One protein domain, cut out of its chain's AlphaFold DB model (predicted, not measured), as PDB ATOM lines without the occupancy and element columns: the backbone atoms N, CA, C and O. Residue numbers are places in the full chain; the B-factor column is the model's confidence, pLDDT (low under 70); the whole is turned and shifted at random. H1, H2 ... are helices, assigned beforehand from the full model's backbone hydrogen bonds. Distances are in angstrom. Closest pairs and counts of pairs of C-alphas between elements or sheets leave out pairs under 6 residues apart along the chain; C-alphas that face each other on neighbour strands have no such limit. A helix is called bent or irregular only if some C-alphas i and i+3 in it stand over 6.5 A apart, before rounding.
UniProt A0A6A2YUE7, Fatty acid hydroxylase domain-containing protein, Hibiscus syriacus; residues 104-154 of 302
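What this domain is: This is residues 104 to 154 of the 302 residues of the protein "Fatty acid hydroxylase domain-containing protein" of Hibiscus syriacus (UniProt A0A6A2YUE7). The printed part is an open U of helices: H1 makes one long arm, H3 makes a shorter arm that folds back alongside it, and residues 123 to 130 with the short helix H2 lead from the one arm to the other round the closed end. The U is loosely made: H1 and H3 are near each other but do not come within touching range, and H2 touches no helix. The printed part has 51 residues, with three named helices in the order H1, H2, H3 and no named strand, and its class is all helix. It is loose, with a radius of gyration of the C-alphas of 12.4 A, and it spans 32 by 22 by 12 A along its three main axes.

Where its parts are: The printed part begins in H1, residues 104 to 122, which is the longest helix with 19 residues. Its first C-alpha, Ile 104, is at (-5.313, -0.607, 13.620), its last, Leu 122, is at (-16.416, 19.296, -0.772), and the two are 27.0 A apart. Residues 123 to 130 follow, of which 124 to 126 are helix too, but not a named one. H2 holds residues 131 to 137, from Lys 131 to Lys 137, and measures 9.9 A from first to last C-alpha. After residues 138 to 141 comes H3, residues 142 to 152, which runs from the C-alpha of Arg 142 at (-25.507, 8.789, 10.259) to that of Ser 152 at (-18.548, -0.578, 19.507), a length of 14.9 A. Ser 153 and Gly 154 end the printed part. H1, H2 and H3 are not bent.

How they stand to each other: H1 touches no helix. Its N-to-C direction is (-0.41, 0.74, -0.54), with x falling, y rising and z falling. Residues 111 to 118, which belong to H1, stand free, with no C-alpha 8 or more residues away along the chain within 10 A. A short link of 8 residues joins H1 to H2, and these two helices are apart. H2 has its centre at (-31.449, 10.374, 1.206) and the N-to-C direction (-0.57, -0.76, 0.31). Residues 135 to 141, of which 135 to 137 belong to H2, stand free as well. The link from H2 to H3 is tight, with 4 residues, yet H2 and H3 are also apart. H3 has the N-to-C direction (0.55, -0.59, 0.59), in which each of the three signs is the reverse of that in H1. H1 and H3 are near each other: no pair of their C-alphas is within 8 A, but 5 pairs are within 10 A. In the backbones of H1, H2 and H3, every pair of O of residue i and N of residue i+4 is within hydrogen-bond range.

The domain as a whole: The two C-alphas farthest apart are those of Asn 125 and Gly 154, at 34.2 A. The first and last printed C-alphas, of Ile 104 and Gly 154, are 15.4 A apart. The radius of gyration of the C-alphas is 1.26 times the 9.8 A of a compact globule of 51 residues. Without the stretches that stand free, 36 residues remain, spanning 33 by 21 by 13 A. The printed part has no cut, and neither link is long. It covers residues 104 to 154 of a full chain of 302 residues. The mean pLDDT of the printed part is 74.1. It is 81 in H1, 77 in H2 and 60 in H3. The 12 residues under 70, where the model's confidence is low, are residues 142 to 144 and 146 to 154.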
ATOM      1  N   ILE A 104      -5.648  -1.255  14.901       76.00
ATOM      2  CA  ILE A 104      -5.313  -0.607  13.620       76.00
ATOM      3  C   ILE A 104      -6.486  -0.620  12.622       76.00
ATOM      4  O   ILE A 104      -6.807   0.453  12.109       76.00
ATOM      5  N   PRO A 105      -7.171  -1.748  12.345       78.50
ATOM      6  CA  PRO A 105      -8.263  -1.769  11.367       78.50
ATOM      7  C   PRO A 105      -9.418  -0.826  11.730       78.50
ATOM      8  O   PRO A 105     -10.022  -0.222  10.847       78.50
ATOM      9  N   ILE A 106      -9.686  -0.651  13.028       74.75
ATOM     10  CA  ILE A 106     -10.735   0.239  13.539       74.75
ATOM     11  C   ILE A 106     -10.337   1.701  13.319       74.75
ATOM     12  O   ILE A 106     -11.136   2.497  12.826       74.75
ATOM     13  N   VAL A 107      -9.090   2.060  13.634       75.19
ATOM     14  CA  VAL A 107      -8.571   3.419  13.414       75.19
ATOM     15  C   VAL A 107      -8.543   3.757  11.923       75.19
ATOM     16  O   VAL A 107      -9.008   4.825  11.526       75.19
ATOM     17  N   VAL A 108      -8.054   2.836  11.086       84.00
ATOM     18  CA  VAL A 108      -8.016   3.002   9.626       84.00
ATOM     19  C   VAL A 108      -9.423   3.211   9.069       84.00
ATOM     20  O   VAL A 108      -9.623   4.138   8.288       84.00
ATOM     21  N   TYR A 109     -10.404   2.418   9.511       84.25
ATOM     22  CA  TYR A 109     -11.802   2.577   9.107       84.25
ATOM     23  C   TYR A 109     -12.326   3.993   9.377       84.25
ATOM     24  O   TYR A 109     -12.883   4.613   8.471       84.25
ATOM     25  N   TRP A 110     -12.120   4.537  10.580       82.81
ATOM     26  CA  TRP A 110     -12.636   5.862  10.945       82.81
ATOM     27  C   TRP A 110     -11.925   7.006  10.237       82.81
ATOM     28  O   TRP A 110     -12.579   7.931   9.758       82.81
ATOM     29  N   VAL A 111     -10.596   6.939  10.133       82.44
ATOM     30  CA  VAL A 111      -9.813   7.960   9.423       82.44
ATOM     31  C   VAL A 111     -10.216   7.993   7.949       82.44
ATOM     32  O   VAL A 111     -10.481   9.063   7.403       82.44
ATOM     33  N   TYR A 112     -10.323   6.824   7.317       87.69
ATOM     34  CA  TYR A 112     -10.695   6.720   5.911       87.69
ATOM     35  C   TYR A 112     -12.155   7.141   5.681       87.69
ATOM     36  O   TYR A 112     -12.430   7.957   4.807       87.69
ATOM     37  N   SER A 113     -13.095   6.684   6.515       81.81
ATOM     38  CA  SER A 113     -14.513   7.075   6.423       81.81
ATOM     39  C   SER A 113     -14.725   8.575   6.666       81.81
ATOM     40  O   SER A 113     -15.530   9.212   5.982       81.81
ATOM     41  N   GLY A 114     -13.968   9.170   7.594       80.44
ATOM     42  CA  GLY A 114     -13.966  10.611   7.847       80.44
ATOM     43  C   GLY A 114     -13.438  11.409   6.655       80.44
ATOM     44  O   GLY A 114     -14.063  12.390   6.251       80.44
ATOM     45  N   LEU A 115     -12.348  10.950   6.027       86.38
ATOM     46  CA  LEU A 115     -11.818  11.550   4.801       86.38
ATOM     47  C   LEU A 115     -12.872  11.553   3.684       86.38
ATOM     48  O   LEU A 115     -13.114  12.596   3.081       86.38
ATOM     49  N   TYR A 116     -13.543  10.424   3.441       84.81
ATOM     50  CA  TYR A 116     -14.602  10.343   2.428       84.81
ATOM     51  C   TYR A 116     -15.833  11.175   2.778       84.81
ATOM     52  O   TYR A 116     -16.448  11.739   1.878       84.81
ATOM     53  N   SER A 117     -16.166  11.321   4.061       79.94
ATOM     54  CA  SER A 117     -17.235  12.228   4.490       79.94
ATOM     55  C   SER A 117     -16.892  13.680   4.156       79.94
ATOM     56  O   SER A 117     -17.705  14.385   3.560       79.94
ATOM     57  N   VAL A 118     -15.666  14.121   4.461       82.06
ATOM     58  CA  VAL A 118     -15.184  15.468   4.114       82.06
ATOM     59  C   VAL A 118     -15.147  15.663   2.598       82.06
ATOM     60  O   VAL A 118     -15.653  16.668   2.098       82.06
ATOM     61  N   LEU A 119     -14.621  14.690   1.849       83.56
ATOM     62  CA  LEU A 119     -14.608  14.725   0.384       83.56
ATOM     63  C   LEU A 119     -16.023  14.784  -0.196       83.56
ATOM     64  O   LEU A 119     -16.261  15.566  -1.110       83.56
ATOM     65  N   GLY A 120     -16.974  14.036   0.364       80.25
ATOM     66  CA  GLY A 120     -18.381  14.091  -0.026       80.25
ATOM     67  C   GLY A 120     -18.981  15.484   0.164       80.25
ATOM     68  O   GLY A 120     -19.707  15.956  -0.700       80.25
ATOM     69  N   HIS A 121     -18.626  16.196   1.240       78.69
ATOM     70  CA  HIS A 121     -19.061  17.583   1.442       78.69
ATOM     71  C   HIS A 121     -18.440  18.572   0.451       78.69
ATOM     72  O   HIS A 121     -19.141  19.477  -0.008       78.69
ATOM     73  N   LEU A 122     -17.157  18.402   0.123       81.62
ATOM     74  CA  LEU A 122     -16.416  19.296  -0.772       81.62
ATOM     75  C   LEU A 122     -16.723  19.045  -2.259       81.62
ATOM     76  O   LEU A 122     -16.699  19.980  -3.055       81.62
ATOM     77  N   PHE A 123     -17.050  17.806  -2.633       83.31
ATOM     78  CA  PHE A 123     -17.184  17.354  -4.019       83.31
ATOM     79  C   PHE A 123     -18.523  16.641  -4.276       83.31
ATOM     80  O   PHE A 123     -18.555  15.546  -4.839       83.31
ATOM     81  N   ASN A 124     -19.650  17.272  -3.916       74.56
ATOM     82  CA  ASN A 124     -20.988  16.664  -4.052       74.56
ATOM     83  C   ASN A 124     -21.312  16.192  -5.494       74.56
ATOM     84  O   ASN A 124     -22.060  15.238  -5.662       74.56
ATOM     85  N   ASN A 125     -20.721  16.804  -6.532       78.19
ATOM     86  CA  ASN A 125     -20.945  16.439  -7.944       78.19
ATOM     87  C   ASN A 125     -20.385  15.059  -8.337       78.19
ATOM     88  O   ASN A 125     -20.726  14.542  -9.396       78.19
ATOM     89  N   TYR A 126     -19.511  14.482  -7.511       77.75
ATOM     90  CA  TYR A 126     -18.928  13.155  -7.723       77.75
ATOM     91  C   TYR A 126     -19.644  12.066  -6.905       77.75
ATOM     92  O   TYR A 126     -19.259  10.899  -6.970       77.75
ATOM     93  N   MET A 127     -20.675  12.424  -6.128       76.06
ATOM     94  CA  MET A 127     -21.475  11.458  -5.375       76.06
ATOM     95  C   MET A 127     -22.450  10.726  -6.305       76.06
ATOM     96  O   MET A 127     -23.169  11.342  -7.085       76.06
ATOM     97  N   LEU A 128     -22.502   9.397  -6.183       82.19
ATOM     98  CA  LEU A 128     -23.411   8.529  -6.948       82.19
ATOM     99  C   LEU A 128     -24.895   8.785  -6.641       82.19
ATOM    100  O   LEU A 128     -25.752   8.520  -7.484       82.19
ATOM    101  N   HIS A 129     -25.193   9.289  -5.443       79.44
ATOM    102  CA  HIS A 129     -26.547   9.572  -4.984       79.44
ATOM    103  C   HIS A 129     -26.631  10.980  -4.376       79.44
ATOM    104  O   HIS A 129     -25.692  11.402  -3.692       79.44
ATOM    105  N   PRO A 130     -27.744  11.705  -4.591       79.81
ATOM    106  CA  PRO A 130     -28.024  12.948  -3.881       79.81
ATOM    107  C   PRO A 130     -28.100  12.726  -2.365       79.81
ATOM    108  O   PRO A 130     -28.559  11.678  -1.912       79.81
ATOM    109  N   LYS A 131     -27.739  13.740  -1.569       73.06
ATOM    110  CA  LYS A 131     -27.876  13.684  -0.099       73.06
ATOM    111  C   LYS A 131     -29.315  13.441   0.357       73.06
ATOM    112  O   LYS A 131     -29.538  12.701   1.301       73.06
ATOM    113  N   GLU A 132     -30.286  13.999  -0.359       76.00
ATOM    114  CA  GLU A 132     -31.709  13.783  -0.083       76.00
ATOM    115  C   GLU A 132     -32.115  12.307  -0.234       76.00
ATOM    116  O   GLU A 132     -32.888  11.784   0.563       76.00
ATOM    117  N   ASP A 133     -31.546  11.603  -1.214       79.88
ATOM    118  CA  ASP A 133     -31.758  10.165  -1.382       79.88
ATOM    119  C   ASP A 133     -31.094   9.361  -0.259       79.88
ATOM    120  O   ASP A 133     -31.660   8.376   0.209       79.88
ATOM    121  N   GLU A 134     -29.909   9.785   0.186       72.50
ATOM    122  CA  GLU A 134     -29.206   9.173   1.313       72.50
ATOM    123  C   GLU A 134     -30.009   9.300   2.618       72.50
ATOM    124  O   GLU A 134     -30.164   8.314   3.338       72.50
ATOM    125  N   ASP A 135     -30.565  10.476   2.902       76.50
ATOM    126  CA  ASP A 135     -31.319  10.730   4.132       76.50
ATOM    127  C   ASP A 135     -32.690  10.031   4.136       76.50
ATOM    128  O   ASP A 135     -33.151   9.576   5.184       76.50
ATOM    129  N   ASN A 136     -33.325   9.892   2.967       80.06
ATOM    130  CA  ASN A 136     -34.666   9.314   2.848       80.06
ATOM    131  C   ASN A 136     -34.679   7.789   2.664       80.06
ATOM    132  O   ASN A 136     -35.649   7.135   3.051       80.06
ATOM    133  N   LYS A 137     -33.645   7.206   2.041       82.88
ATOM    134  CA  LYS A 137     -33.612   5.766   1.715       82.88
ATOM    135  C   LYS A 137     -32.855   4.929   2.744       82.88
ATOM    136  O   LYS A 137     -33.055   3.714   2.794       82.88
ATOM    137  N   ASN A 138     -32.003   5.536   3.570       79.44
ATOM    138  CA  ASN A 138     -31.284   4.801   4.602       79.44
ATOM    139  C   ASN A 138     -32.170   4.532   5.825       79.44
ATOM    140  O   ASN A 138     -32.707   5.439   6.450       79.44
ATOM    141  N   LEU A 139     -32.248   3.260   6.226       83.62
ATOM    142  CA  LEU A 139     -32.974   2.823   7.428       83.62
ATOM    143  C   LEU A 139     -32.278   3.231   8.740       83.62
ATOM    144  O   LEU A 139     -32.846   3.084   9.823       83.62
ATOM    145  N   VAL A 140     -31.027   3.693   8.659       74.62
ATOM    146  CA  VAL A 140     -30.209   4.100   9.803       74.62
ATOM    147  C   VAL A 140     -29.608   5.468   9.510       74.62
ATOM    148  O   VAL A 140     -28.948   5.656   8.492       74.62
ATOM    149  N   THR A 141     -29.813   6.417  10.422       76.69
ATOM    150  CA  THR A 141     -29.228   7.758  10.327       76.69
ATOM    151  C   THR A 141     -27.724   7.726  10.605       76.69
ATOM    152  O   THR A 141     -27.259   6.920  11.415       76.69
ATOM    153  N   ARG A 142     -26.957   8.648  10.006       69.88
ATOM    154  CA  ARG A 142     -25.507   8.789  10.259       69.88
ATOM    155  C   ARG A 142     -25.185   8.902  11.751       69.88
ATOM    156  O   ARG A 142     -24.358   8.153  12.245       69.88
ATOM    157  N   GLY A 143     -25.948   9.704  12.499       67.12
ATOM    158  CA  GLY A 143     -25.797   9.814  13.955       67.12
ATOM    159  C   GLY A 143     -26.028   8.499  14.713       67.12
ATOM    160  O   GLY A 143     -25.368   8.254  15.717       67.12
ATOM    161  N   ASN A 144     -26.900   7.611  14.222       69.25
ATOM    162  CA  ASN A 144     -27.079   6.276  14.799       69.25
ATOM    163  C   ASN A 144     -25.948   5.317  14.408       69.25
ATOM    164  O   ASN A 144     -25.600   4.451  15.208       69.25
ATOM    165  N   VAL A 145     -25.373   5.452  13.207       71.00
ATOM    166  CA  VAL A 145     -24.169   4.710  12.796       71.00
ATOM    167  C   VAL A 145     -22.970   5.158  13.631       71.00
ATOM    168  O   VAL A 145     -22.283   4.310  14.194       71.00
ATOM    169  N   ASP A 146     -22.779   6.462  13.813       65.56
ATOM    170  CA  ASP A 146     -21.729   7.039  14.654       65.56
ATOM    171  C   ASP A 146     -21.916   6.655  16.124       65.56
ATOM    172  O   ASP A 146     -20.963   6.259  16.785       65.56
ATOM    173  N   ALA A 147     -23.151   6.662  16.633       57.41
ATOM    174  CA  ALA A 147     -23.446   6.225  17.994       57.41
ATOM    175  C   ALA A 147     -23.258   4.714  18.188       57.41
ATOM    176  O   ALA A 147     -22.763   4.305  19.229       57.41
ATOM    177  N   ARG A 148     -23.620   3.862  17.218       57.94
ATOM    178  CA  ARG A 148     -23.482   2.394  17.335       57.94
ATOM    179  C   ARG A 148     -22.054   1.913  17.103       57.94
ATOM    180  O   ARG A 148     -21.585   1.037  17.821       57.94
ATOM    181  N   THR A 149     -21.355   2.502  16.143       57.72
ATOM    182  CA  THR A 149     -19.965   2.158  15.801       57.72
ATOM    183  C   THR A 149     -18.997   2.856  16.765       57.72
ATOM    184  O   THR A 149     -17.998   2.274  17.182       57.72
ATOM    185  N   GLY A 150     -19.340   4.066  17.223       52.09
ATOM    186  CA  GLY A 150     -18.730   4.755  18.363       52.09
ATOM    187  C   GLY A 150     -19.010   4.069  19.702       52.09
ATOM    188  O   GLY A 150     -18.164   4.109  20.583       52.09
ATOM    189  N   ALA A 151     -20.139   3.365  19.857       48.72
ATOM    190  CA  ALA A 151     -20.397   2.483  21.001       48.72
ATOM    191  C   ALA A 151     -19.666   1.134  20.893       48.72
ATOM    192  O   ALA A 151     -19.282   0.586  21.923       48.72
ATOM    193  N   SER A 152     -19.393   0.618  19.685       44.81
ATOM    194  CA  SER A 152     -18.548  -0.578  19.507       44.81
ATOM    195  C   SER A 152     -17.053  -0.274  19.680       44.81
ATOM    196  O   SER A 152     -16.298  -1.145  20.095       44.81
ATOM    197  N   SER A 153     -16.633   0.970  19.432       43.59
ATOM    198  CA  SER A 153     -15.339   1.529  19.872       43.59
ATOM    199  C   SER A 153     -15.410   2.167  21.276       43.59
ATOM    200  O   SER A 153     -14.396   2.548  21.858       43.59
ATOM    201  N   GLY A 154     -16.607   2.194  21.868       44.06
ATOM    202  CA  GLY A 154     -16.973   2.810  23.145       44.06
ATOM    203  C   GLY A 154     -16.860   1.876  24.347       44.06
ATOM    204  O   GLY A 154     -17.541   2.074  25.351       44.06
TER     205      GLY A 154